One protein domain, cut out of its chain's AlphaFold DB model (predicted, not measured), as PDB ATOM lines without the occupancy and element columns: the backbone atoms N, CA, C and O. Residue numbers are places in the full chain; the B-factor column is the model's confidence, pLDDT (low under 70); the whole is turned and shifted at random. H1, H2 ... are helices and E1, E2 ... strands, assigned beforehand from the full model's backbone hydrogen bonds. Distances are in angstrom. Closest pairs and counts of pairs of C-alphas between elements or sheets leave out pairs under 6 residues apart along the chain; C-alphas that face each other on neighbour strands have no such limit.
ATOM      1  N   ALA A  40      10.841  -6.300  10.820       97.56
ATOM      2  CA  ALA A  40      11.333  -7.625  11.164       97.56
ATOM      3  C   ALA A  40      11.892  -7.654  12.591       97.56
ATOM      4  O   ALA A  40      12.037  -6.627  13.261       97.56
ATOM      5  N   GLU A  41      12.200  -8.850  13.087       97.56
ATOM      6  CA  GLU A  41      12.857  -9.009  14.380       97.56
ATOM      7  C   GLU A  41      14.385  -9.027  14.229       97.56
ATOM      8  O   GLU A  41      14.925  -9.634  13.305       97.56
ATOM      9  N   ALA A  42      15.100  -8.409  15.172       97.44
ATOM     10  CA  ALA A  42      16.563  -8.428  15.214       97.44
ATOM     11  C   ALA A  42      17.101  -8.504  16.647       97.44
ATOM     12  O   ALA A  42      16.464  -8.056  17.604       97.44
ATOM     13  N   SER A  43      18.310  -9.051  16.805       97.56
ATOM     14  CA  SER A  43      18.974  -9.126  18.108       97.56
ATOM     15  C   SER A  43      19.452  -7.747  18.562       97.56
ATOM     16  O   SER A  43      20.151  -7.038  17.843       97.56
ATOM     17  N   CYS A  44      19.098  -7.363  19.787       96.75
ATOM     18  CA  CYS A  44      19.463  -6.069  20.340       96.75
ATOM     19  C   CYS A  44      20.972  -5.969  20.616       96.75
ATOM     20  O   CYS A  44      21.474  -6.711  21.470       96.75
ATOM     21  N   PRO A  45      21.681  -4.963  20.068       95.81
ATOM     22  CA  PRO A  45      23.123  -4.809  20.276       95.81
ATOM     23  C   PRO A  45      23.493  -4.427  21.720       95.81
ATOM     24  O   PRO A  45      24.653  -4.504  22.117       95.81
ATOM     25  N   ALA A  46      22.526  -4.005  22.544       95.38
ATOM     26  CA  ALA A  46      22.773  -3.687  23.949       95.38
ATOM     27  C   ALA A  46      22.606  -4.878  24.893       95.38
ATOM     28  O   ALA A  46      23.387  -5.008  25.837       95.38
ATOM     29  N   CYS A  47      21.577  -5.706  24.702       94.69
ATOM     30  CA  CYS A  47      21.216  -6.736  25.678       94.69
ATOM     31  C   CYS A  47      20.992  -8.135  25.098       94.69
ATOM     32  O   CYS A  47      20.664  -9.032  25.872       94.69
ATOM     33  N   GLY A  48      21.122  -8.315  23.780       95.44
ATOM     34  CA  GLY A  48      20.947  -9.594  23.083       95.44
ATOM     35  C   GLY A  48      19.517 -10.141  23.066       95.44
ATOM     36  O   GLY A  48      19.302 -11.271  22.649       95.44
ATOM     37  N   ALA A  49      18.537  -9.377  23.554       95.31
ATOM     38  CA  ALA A  49      17.125  -9.748  23.463       95.31
ATOM     39  C   ALA A  49      16.570  -9.380  22.084       95.31
ATOM     40  O   ALA A  49      17.109  -8.482  21.437       95.31
ATOM     41  N   MET A  50      15.465 -10.001  21.675       96.81
ATOM     42  CA  MET A  50      14.784  -9.616  20.439       96.81
ATOM     43  C   MET A  50      14.226  -8.191  20.542       96.81
ATOM     44  O   MET A  50      13.614  -7.805  21.544       96.81
ATOM     45  N   GLY A  51      14.495  -7.402  19.510       96.25
ATOM     46  CA  GLY A  51      13.875  -6.117  19.230       96.25
ATOM     47  C   GLY A  51      13.284  -6.109  17.826       96.25
ATOM     48  O   GLY A  51      13.318  -7.117  17.122       96.25
ATOM     49  N   THR A  52      12.759  -4.959  17.432       97.81
ATOM     50  CA  THR A  52      12.109  -4.753  16.139       97.81
ATOM     51  C   THR A  52      12.937  -3.772  15.329       97.81
ATOM     52  O   THR A  52      13.282  -2.704  15.839       97.81
ATOM     53  N   ILE A  53      13.268  -4.158  14.101       98.19
ATOM     54  CA  ILE A  53      13.757  -3.264  13.054       98.19
ATOM     55  C   ILE A  53      12.593  -2.887  12.146       98.19
ATOM     56  O   ILE A  53      11.713  -3.710  11.901       98.19
ATOM     57  N   GLU A  54      12.584  -1.646  11.687       98.25
ATOM     58  CA  GLU A  54      11.549  -1.084  10.826       98.25
ATOM     59  C   GLU A  54      12.210  -0.297   9.689       98.25
ATOM     60  O   GLU A  54      13.290   0.273   9.885       98.25
ATOM     61  N   GLY A  55      11.560  -0.260   8.527       97.56
ATOM     62  CA  GLY A  55      12.061   0.419   7.333       97.56
ATOM     63  C   GLY A  55      10.958   0.802   6.349       97.56
ATOM     64  O   GLY A  55       9.871   0.222   6.372       97.56
ATOM     65  N   GLU A  56      11.247   1.779   5.492       95.81
ATOM     66  CA  GLU A  56      10.377   2.189   4.373       95.81
ATOM     67  C   GLU A  56      11.041   1.977   3.007       95.81
ATOM     68  O   GLU A  56      10.365   1.700   2.017       95.81
ATOM     69  N   GLU A  57      12.365   2.127   2.925       94.81
ATOM     70  CA  GLU A  57      13.074   2.070   1.649       94.81
ATOM     71  C   GLU A  57      13.310   0.623   1.202       94.81
ATOM     72  O   GLU A  57      14.047  -0.135   1.833       94.81
ATOM     73  N   ILE A  58      12.700   0.241   0.080       95.38
ATOM     74  CA  ILE A  58      12.956  -1.036  -0.589       95.38
ATOM     75  C   ILE A  58      14.170  -0.859  -1.503       95.38
ATOM     76  O   ILE A  58      14.100  -0.182  -2.527       95.38
ATOM     77  N   GLU A  59      15.282  -1.499  -1.152       93.88
ATOM     78  CA  GLU A  59      16.520  -1.454  -1.936       93.88
ATOM     79  C   GLU A  59      16.543  -2.489  -3.064       93.88
ATOM     80  O   GLU A  59      17.242  -2.320  -4.068       93.88
ATOM     81  N   LYS A  60      15.804  -3.592  -2.902       93.38
ATOM     82  CA  LYS A  60      15.744  -4.671  -3.889       93.38
ATOM     83  C   LYS A  60      14.394  -5.371  -3.873       93.38
ATOM     84  O   LYS A  60      13.854  -5.652  -2.807       93.38
ATOM     85  N   THR A  61      13.939  -5.754  -5.059       93.44
ATOM     86  CA  THR A  61      12.759  -6.591  -5.275       93.44
ATOM     87  C   THR A  61      13.164  -7.804  -6.108       93.44
ATOM     88  O   THR A  61      13.813  -7.661  -7.146       93.44
ATOM     89  N   GLU A  62      12.798  -9.002  -5.663       92.81
ATOM     90  CA  GLU A  62      12.992 -10.249  -6.403       92.81
ATOM     91  C   GLU A  62      11.645 -10.952  -6.608       92.81
ATOM     92  O   GLU A  62      11.056 -11.430  -5.635       92.81
ATOM     93  N   PRO A  63      11.142 -11.051  -7.849       91.94
ATOM     94  CA  PRO A  63       9.918 -11.788  -8.113       91.94
ATOM     95  C   PRO A  63      10.127 -13.291  -7.932       91.94
ATOM     96  O   PRO A  63      11.128 -13.867  -8.374       91.94
ATOM     97  N   ARG A  64       9.145 -13.933  -7.308       91.75
ATOM     98  CA  ARG A  64       9.068 -15.372  -7.084       91.75
ATOM     99  C   ARG A  64       7.785 -15.902  -7.706       91.75
ATOM    100  O   ARG A  64       6.740 -15.265  -7.624       91.75
ATOM    101  N   TYR A  65       7.897 -17.075  -8.319       91.50
ATOM    102  CA  TYR A  65       6.779 -17.799  -8.907       91.50
ATOM    103  C   TYR A  65       6.884 -19.253  -8.471       91.50
ATOM    104  O   TYR A  65       7.937 -19.874  -8.643       91.50
ATOM    105  N   GLU A  66       5.802 -19.799  -7.937       92.00
ATOM    106  CA  GLU A  66       5.717 -21.201  -7.546       92.00
ATOM    107  C   GLU A  66       4.498 -21.849  -8.192       92.00
ATOM    108  O   GLU A  66       3.390 -21.317  -8.154       92.00
ATOM    109  N   GLN A  67       4.711 -23.012  -8.811       92.69
ATOM    110  CA  GLN A  67       3.618 -23.825  -9.327       92.69
ATOM    111  C   GLN A  67       2.992 -24.599  -8.165       92.69
ATOM    112  O   GLN A  67       3.607 -25.526  -7.636       92.69
ATOM    113  N   VAL A  68       1.765 -24.240  -7.793       92.94
ATOM    114  CA  VAL A  68       1.033 -24.876  -6.687       92.94
ATOM    115  C   VAL A  68       0.078 -25.973  -7.178       92.94
ATOM    116  O   VAL A  68      -0.243 -26.892  -6.423       92.94
ATOM    117  N   ALA A  69      -0.317 -25.941  -8.458       92.75
ATOM    118  CA  ALA A  69      -1.034 -27.019  -9.146       92.75
ATOM    119  C   ALA A  69      -0.732 -27.033 -10.660       92.75
ATOM    120  O   ALA A  69      -0.046 -26.153 -11.170       92.75
ATOM    121  N   GLU A  70      -1.240 -28.036 -11.391       88.88
ATOM    122  CA  GLU A  70      -0.977 -28.224 -12.834       88.88
ATOM    123  C   GLU A  70      -1.219 -26.944 -13.654       88.88
ATOM    124  O   GLU A  70      -0.365 -26.577 -14.459       88.88
ATOM    125  N   ASP A  71      -2.296 -26.214 -13.346       89.31
ATOM    126  CA  ASP A  71      -2.692 -24.967 -14.015       89.31
ATOM    127  C   ASP A  71      -2.716 -23.745 -13.070       89.31
ATOM    128  O   ASP A  71      -3.345 -22.739 -13.395       89.31
ATOM    129  N   ASP A  72      -2.078 -23.820 -11.895       88.62
ATOM    130  CA  ASP A  72      -2.192 -22.780 -10.860       88.62
ATOM    131  C   ASP A  72      -0.819 -22.358 -10.320       88.62
ATOM    132  O   ASP A  72       0.010 -23.197  -9.942       88.62
ATOM    133  N   PHE A  73      -0.585 -21.045 -10.300       86.75
ATOM    134  CA  PHE A  73       0.695 -20.429  -9.954       86.75
ATOM    135  C   PHE A  73       0.491 -19.317  -8.934       86.75
ATOM    136  O   PHE A  73      -0.355 -18.442  -9.114       86.75
ATOM    137  N   GLU A  74       1.318 -19.322  -7.896       90.88
ATOM    138  CA  GLU A  74       1.400 -18.237  -6.932       90.88
ATOM    139  C   GLU A  74       2.597 -17.347  -7.273       90.88
ATOM    140  O   GLU A  74       3.676 -17.840  -7.619       90.88
ATOM    141  N   ALA A  75       2.393 -16.033  -7.208       90.69
ATOM    142  CA  ALA A  75       3.423 -15.039  -7.462       90.69
ATOM    143  C   ALA A  75       3.501 -14.067  -6.285       90.69
ATOM    144  O   ALA A  75       2.491 -13.509  -5.860       90.69
ATOM    145  N   TRP A  76       4.709 -13.841  -5.786       93.06
ATOM    146  CA  TRP A  76       4.998 -12.854  -4.747       93.06
ATOM    147  C   TRP A  76       6.340 -12.190  -5.031       93.06
ATOM    148  O   TRP A  76       7.087 -12.610  -5.917       93.06
ATOM    149  N   VAL A  77       6.663 -11.145  -4.278       94.31
ATOM    150  CA  VAL A  77       7.993 -10.539  -4.316       94.31
ATOM    151  C   VAL A  77       8.683 -10.664  -2.973       94.31
ATOM    152  O   VAL A  77       8.089 -10.433  -1.922       94.31
ATOM    153  N   GLU A  78       9.962 -11.015  -3.012       95.31
ATOM    154  CA  GLU A  78      10.864 -10.844  -1.881       95.31
ATOM    155  C   GLU A  78      11.446  -9.433  -1.929       95.31
ATOM    156  O   GLU A  78      11.992  -8.998  -2.946       95.31
ATOM    157  N   LEU A  79      11.315  -8.716  -0.821       96.06
ATOM    158  CA  LEU A  79      11.786  -7.354  -0.642       96.06
ATOM    159  C   LEU A  79      13.033  -7.375   0.237       96.06
ATOM    160  O   LEU A  79      13.067  -8.051   1.266       96.06
ATOM    161  N   SER A  80      14.049  -6.609  -0.144       97.25
ATOM    162  CA  SER A  80      15.141  -6.228   0.749       97.25
ATOM    163  C   SER A  80      14.923  -4.783   1.164       97.25
ATOM    164  O   SER A  80      15.040  -3.880   0.338       97.25
ATOM    165  N   VAL A  81      14.576  -4.580   2.430       97.50
ATOM    166  CA  VAL A  81      14.216  -3.276   2.993       97.50
ATOM    167  C   VAL A  81      15.368  -2.751   3.838       97.50
ATOM    168  O   VAL A  81      15.937  -3.509   4.623       97.50
ATOM    169  N   GLY A  82      15.730  -1.480   3.678       97.25
ATOM    170  CA  GLY A  82      16.713  -0.799   4.520       97.25
ATOM    171  C   GLY A  82      16.225  -0.634   5.963       97.25
ATOM    172  O   GLY A  82      15.052  -0.376   6.218       97.25
ATOM    173  N   THR A  83      17.120  -0.800   6.935       97.75
ATOM    174  CA  THR A  83      16.805  -0.590   8.353       97.75
ATOM    175  C   THR A  83      16.908   0.896   8.698       97.75
ATOM    176  O   THR A  83      18.011   1.437   8.797       97.75
ATOM    177  N   ASP A  84      15.769   1.531   8.973       96.75
ATOM    178  CA  ASP A  84      15.678   2.954   9.329       96.75
ATOM    179  C   ASP A  84      15.564   3.179  10.841       96.75
ATOM    180  O   ASP A  84      15.999   4.202  11.380       96.75
ATOM    181  N   TYR A  85      14.975   2.210  11.543       97.88
ATOM    182  CA  TYR A  85      14.668   2.318  12.961       97.88
ATOM    183  C   TYR A  85      14.849   0.978  13.676       97.88
ATOM    184  O   TYR A  85      14.538  -0.081  13.140       97.88
ATOM    185  N   PHE A  86      15.333   1.020  14.917       97.94
ATOM    186  CA  PHE A  86      15.383  -0.134  15.811       97.94
ATOM    187  C   PHE A  86      14.838   0.217  17.190       97.94
ATOM    188  O   PHE A  86      15.236   1.218  17.793       97.94
ATOM    189  N   SER A  87      14.031  -0.677  17.761       97.12
ATOM    190  CA  SER A  87      13.604  -0.586  19.152       97.12
ATOM    191  C   SER A  87      13.697  -1.915  19.900       97.12
ATOM    192  O   SER A  87      13.377  -2.985  19.389       97.12
ATOM    193  N   CYS A  88      14.141  -1.864  21.159       95.44
ATOM    194  CA  CYS A  88      14.213  -3.033  22.033       95.44
ATOM    195  C   CYS A  88      13.265  -2.877  23.231       95.44
ATOM    196  O   CYS A  88      13.534  -2.041  24.104       95.44
ATOM    197  N   PRO A  89      12.227  -3.720  23.372       93.19
ATOM    198  CA  PRO A  89      11.291  -3.630  24.494       93.19
ATOM    199  C   PRO A  89      11.950  -3.971  25.842       93.19
ATOM    200  O   PRO A  89      11.536  -3.469  26.887       93.19
ATOM    201  N   THR A  90      13.016  -4.782  25.841       92.25
ATOM    202  CA  THR A  90      13.699  -5.241  27.061       92.25
ATOM    203  C   THR A  90      14.555  -4.152  27.707       92.25
ATOM    204  O   THR A  90      14.359  -3.813  28.875       92.25
ATOM    205  N   CYS A  91      15.524  -3.601  26.971       92.69
ATOM    206  CA  CYS A  91      16.437  -2.579  27.498       92.69
ATOM    207  C   CYS A  91      16.006  -1.143  27.166       92.69
ATOM    208  O   CYS A  91      16.668  -0.196  27.599       92.69
ATOM    209  N   ARG A  92      14.894  -0.983  26.430       91.88
ATOM    210  CA  ARG A  92      14.354   0.303  25.964       91.88
ATOM    211  C   ARG A  92      15.369   1.093  25.116       91.88
ATOM    212  O   ARG A  92      15.383   2.323  25.162       91.88
ATOM    213  N   LEU A  93      16.262   0.395  24.403       94.69
ATOM    214  CA  LEU A  93      17.139   1.005  23.401       94.69
ATOM    215  C   LEU A  93      16.294   1.384  22.186       94.69
ATOM    216  O   LEU A  93      15.499   0.569  21.732       94.69
ATOM    217  N   VAL A  94      16.508   2.594  21.684       95.69
ATOM    218  CA  VAL A  94      15.980   3.077  20.411       95.69
ATOM    219  C   VAL A  94      17.157   3.620  19.609       95.69
ATOM    220  O   VAL A  94      17.985   4.345  20.174       95.69
ATOM    221  N   LEU A  95      17.245   3.228  18.341       96.56
ATOM    222  CA  LEU A  95      18.150   3.789  17.340       96.56
ATOM    223  C   LEU A  95      17.263   4.289  16.201       96.56
ATOM    224  O   LEU A  95      16.545   3.501  15.602       96.56
ATOM    225  N   ASP A  96      17.268   5.594  15.967       95.19
ATOM    226  CA  ASP A  96      16.286   6.308  15.141       95.19
ATOM    227  C   ASP A  96      16.912   6.982  13.914       95.19
ATOM    228  O   ASP A  96      16.362   7.929  13.357       95.19
ATOM    229  N   SER A  97      18.106   6.538  13.530       90.88
ATOM    230  CA  SER A  97      18.801   7.027  12.346       90.88
ATOM    231  C   SER A  97      19.779   5.991  11.821       90.88
ATOM    232  O   SER A  97      20.377   5.230  12.591       90.88
ATOM    233  N   TRP A  98      20.008   6.039  10.510       87.94
ATOM    234  CA  TRP A  98      20.979   5.197   9.824       87.94
ATOM    235  C   TRP A  98      22.377   5.277  10.450       87.94
ATOM    236  O   TRP A  98      22.990   4.247  10.702       87.94
ATOM    237  N   ASP A  99      22.859   6.473  10.814       90.38
ATOM    238  CA  ASP A  99      24.174   6.641  11.456       90.38
ATOM    239  C   ASP A  99      24.291   5.853  12.769       90.38
ATOM    240  O   ASP A  99      25.350   5.312  13.091       90.38
ATOM    241  N   LEU A 100      23.204   5.784  13.543       92.31
ATOM    242  CA  LEU A 100      23.165   5.028  14.790       92.31
ATOM    243  C   LEU A 100      23.065   3.523  14.559       92.31
ATOM    244  O   LEU A 100      23.544   2.776  15.405       92.31
ATOM    245  N   ILE A 101      22.447   3.094  13.462       93.31
ATOM    246  CA  ILE A 101      22.274   1.686  13.091       93.31
ATOM    247  C   ILE A 101      23.566   1.134  12.476       93.31
ATOM    248  O   ILE A 101      24.055   0.095  12.915       93.31
ATOM    249  N   ASN A 102      24.177   1.874  11.550       90.56
ATOM    250  CA  ASN A 102      25.369   1.497  10.785       90.56
ATOM    251  C   ASN A 102      26.623   1.273  11.655       90.56
ATOM    252  O   ASN A 102      27.553   0.574  11.264       90.56
ATOM    253  N   VAL A 103      26.665   1.842  12.862       91.38
ATOM    254  CA  VAL A 103      27.758   1.615  13.830       91.38
ATOM    255  C   VAL A 103      27.502   0.433  14.775       91.38
ATOM    256  O   VAL A 103      28.203   0.278  15.778       91.38
ATOM    257  N   THR A 104      26.480  -0.380  14.502       91.62
ATOM    258  CA  THR A 104      26.099  -1.549  15.305       91.62
ATOM    259  C   THR A 104      26.169  -2.836  14.491       91.62
ATOM    260  O   THR A 104      26.433  -2.817  13.298       91.62
ATOM    261  N   GLU A 105      25.928  -3.967  15.150       90.81
ATOM    262  CA  GLU A 105      25.823  -5.281  14.502       90.81
ATOM    263  C   GLU A 105      24.397  -5.579  13.996       90.81
ATOM    264  O   GLU A 105      24.092  -6.718  13.647       90.81
ATOM    265  N   LEU A 106      23.499  -4.584  13.996       95.44
ATOM    266  CA  LEU A 106      22.176  -4.743  13.398       95.44
ATOM    267  C   LEU A 106      22.298  -4.893  11.880       95.44
ATOM    268  O   LEU A 106      23.177  -4.280  11.268       95.44
ATOM    269  N   PRO A 107      21.418  -5.691  11.259       94.88
ATOM    270  CA  PRO A 107      21.442  -5.846   9.820       94.88
ATOM    271  C   PRO A 107      21.073  -4.507   9.151       94.88
ATOM    272  O   PRO A 107      20.077  -3.890   9.543       94.88
ATOM    273  N   PRO A 108      21.847  -4.041   8.153       94.25
ATOM    274  CA  PRO A 108      21.524  -2.816   7.421       94.25
ATOM    275  C   PRO A 108      20.259  -2.972   6.572       94.25
ATOM    276  O   PRO A 108      19.610  -1.978   6.279       94.25
ATOM    277  N   ASN A 109      19.896  -4.215   6.239       96.75
ATOM    278  CA  ASN A 109      18.704  -4.560   5.481       96.75
ATOM    279  C   ASN A 109      18.038  -5.809   6.057       96.75
ATOM    280  O   ASN A 109      18.718  -6.698   6.575       96.75
ATOM    281  N   PHE A 110      16.728  -5.928   5.889       97.44
ATOM    282  CA  PHE A 110      15.962  -7.109   6.271       97.44
ATOM    283  C   PHE A 110      15.003  -7.541   5.167       97.44
ATOM    284  O   PHE A 110      14.709  -6.783   4.245       97.44
ATOM    285  N   ALA A 111      14.579  -8.801   5.236       96.50
ATOM    286  CA  ALA A 111      13.659  -9.375   4.268       96.50
ATOM    287  C   ALA A 111      12.208  -9.103   4.674       96.50
ATOM    288  O   ALA A 111      11.863  -9.243   5.850       96.50
ATOM    289  N   ASP A 112      11.377  -8.786   3.689       96.38
ATOM    290  CA  ASP A 112       9.918  -8.770   3.794       96.38
ATOM    291  C   ASP A 112       9.311  -9.337   2.500       96.38
ATOM    292  O   ASP A 112      10.023  -9.543   1.515       96.38
ATOM    293  N   THR A 113       8.012  -9.618   2.481       93.88
ATOM    294  CA  THR A 113       7.312 -10.107   1.285       93.88
ATOM    295  C   THR A 113       6.178  -9.180   0.891       93.88
ATOM    296  O   THR A 113       5.399  -8.755   1.742       93.88
ATOM    297  N   GLY A 114       6.058  -8.914  -0.406       90.31
ATOM    298  CA  GLY A 114       4.989  -8.109  -0.987       90.31
ATOM    299  C   GLY A 114       4.157  -8.892  -1.998       90.31
ATOM    300  O   GLY A 114       4.581  -9.938  -2.498       90.31
ATOM    301  N   ASP A 115       2.980  -8.358  -2.321       88.31
ATOM    302  CA  ASP A 115       2.168  -8.858  -3.427       88.31
ATOM    303  C   ASP A 115       2.863  -8.558  -4.758       88.31
ATOM    304  O   ASP A 115       3.351  -7.451  -4.976       88.31
ATOM    305  N   TYR A 116       2.920  -9.532  -5.664       85.25
ATOM    306  CA  TYR A 116       3.592  -9.340  -6.946       85.25
ATOM    307  C   TYR A 116       2.995  -8.185  -7.766       85.25
ATOM    308  O   TYR A 116       3.739  -7.437  -8.397       85.25
ATOM    309  N   GLY A 117       1.672  -8.001  -7.738       84.00
ATOM    310  CA  GLY A 117       0.977  -6.975  -8.513       84.00
ATOM    311  C   GLY A 117       1.316  -5.542  -8.103       84.00
ATOM    312  O   GLY A 117       1.259  -4.650  -8.947       84.00
ATOM    313  N   ASP A 118       1.721  -5.325  -6.850       84.25
ATOM    314  CA  ASP A 118       2.108  -4.004  -6.341       84.25
ATOM    315  C   ASP A 118       3.509  -3.574  -6.815       84.25
ATOM    316  O   ASP A 118       3.810  -2.379  -6.865       84.25
ATOM    317  N   TYR A 119       4.361  -4.539  -7.178       79.12
ATOM    318  CA  TYR A 119       5.776  -4.318  -7.505       79.12
ATOM    319  C   TYR A 119       6.173  -4.751  -8.919       79.12
ATOM    320  O   TYR A 119       7.312  -4.525  -9.332       79.12
TER     321      TYR A 119
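What this domain is: This is residues 40 to 119 of the 127 residues of an uncharacterized protein of Pseudonocardiales bacterium (UniProt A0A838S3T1). A long, strongly twisted hairpin of E3 and E4 runs out from a small head, in which three short strands, E1, E2 and E5, form a sheet with loops and the short helix H1 at its side. E6 runs beside the part of E4 nearer the head, making a three-stranded sheet there, and ends in the short helix H2, which packs on this sheet. The printed part has 80 residues, with two named helices and six named strands in the order E1, E2, E3, E4, E5, H1, E6, H2; both sheets, E1 - E2 - E5 and E3 - E4 - E6, are antiparallel, and the class is mostly strand. The whole is a loose rod, with a radius of gyration of the C-alphas of 15.9 A and spans of 51 by 21 by 16 A.

Where its parts are: E1, residues 40 to 43, begins at C-alpha 40 (11.333, -7.625, 11.164). E2 holds residues 50 to 55 and is 16.7 A long. E3, residues 58 to 69, measures 30.7 A and ends at C-alpha 69 (-1.034, -27.019, -9.146). E4, residues 72 to 82, measures 32.8 A. E5 holds residues 85 to 87 and H1 residues 98 to 102. E6, residues 109 to 115, is 19.3 A long. H2, residues 116 to 119, ends at C-alpha 119 (5.776, -4.318, -7.505).

How they stand to each other: E1 and E2 form a hairpin, with N 40 and O 53 2.9 A apart, within hydrogen-bond range. E2 is the inner strand of its sheet, and N 52 is 2.8 A from O 87 of E5. Residues 86 to 87 of E5 also pair, antiparallel, with residues 94 to 95. H1 only grazes this sheet, with its residues 98 to 101; the closest C-alphas of E5 and H1, Tyr 85 and Trp 98, are 7.6 A apart. E4 runs on into E5 across a break of 2 residues, at 87 degrees. E3 and E4 form a hairpin, with N 64 and O 76 2.8 A apart. E4 is the inner strand of its sheet, and N 79 is 2.8 A from O 112 of E6. H2 is on this sheet at a height of 7.7 A, only just over E4 with 3 of its 4 C-alphas; the C-alphas of Trp 76 and Tyr 116 are the closest of E4 and H2, 4.4 A apart. E2 and E6 are near each other, while E1 and E3 are apart. The one O i to N i+4 pair in H1 is within hydrogen-bond range, and H2 is too short for such a pair.

The domain as a whole: The two C-alphas farthest apart are those of Asp 71 and Cys 91, at 50.9 A. The printed part has no cut and no long link. The mean pLDDT of the printed part is 93.6, and no printed residue is under 70.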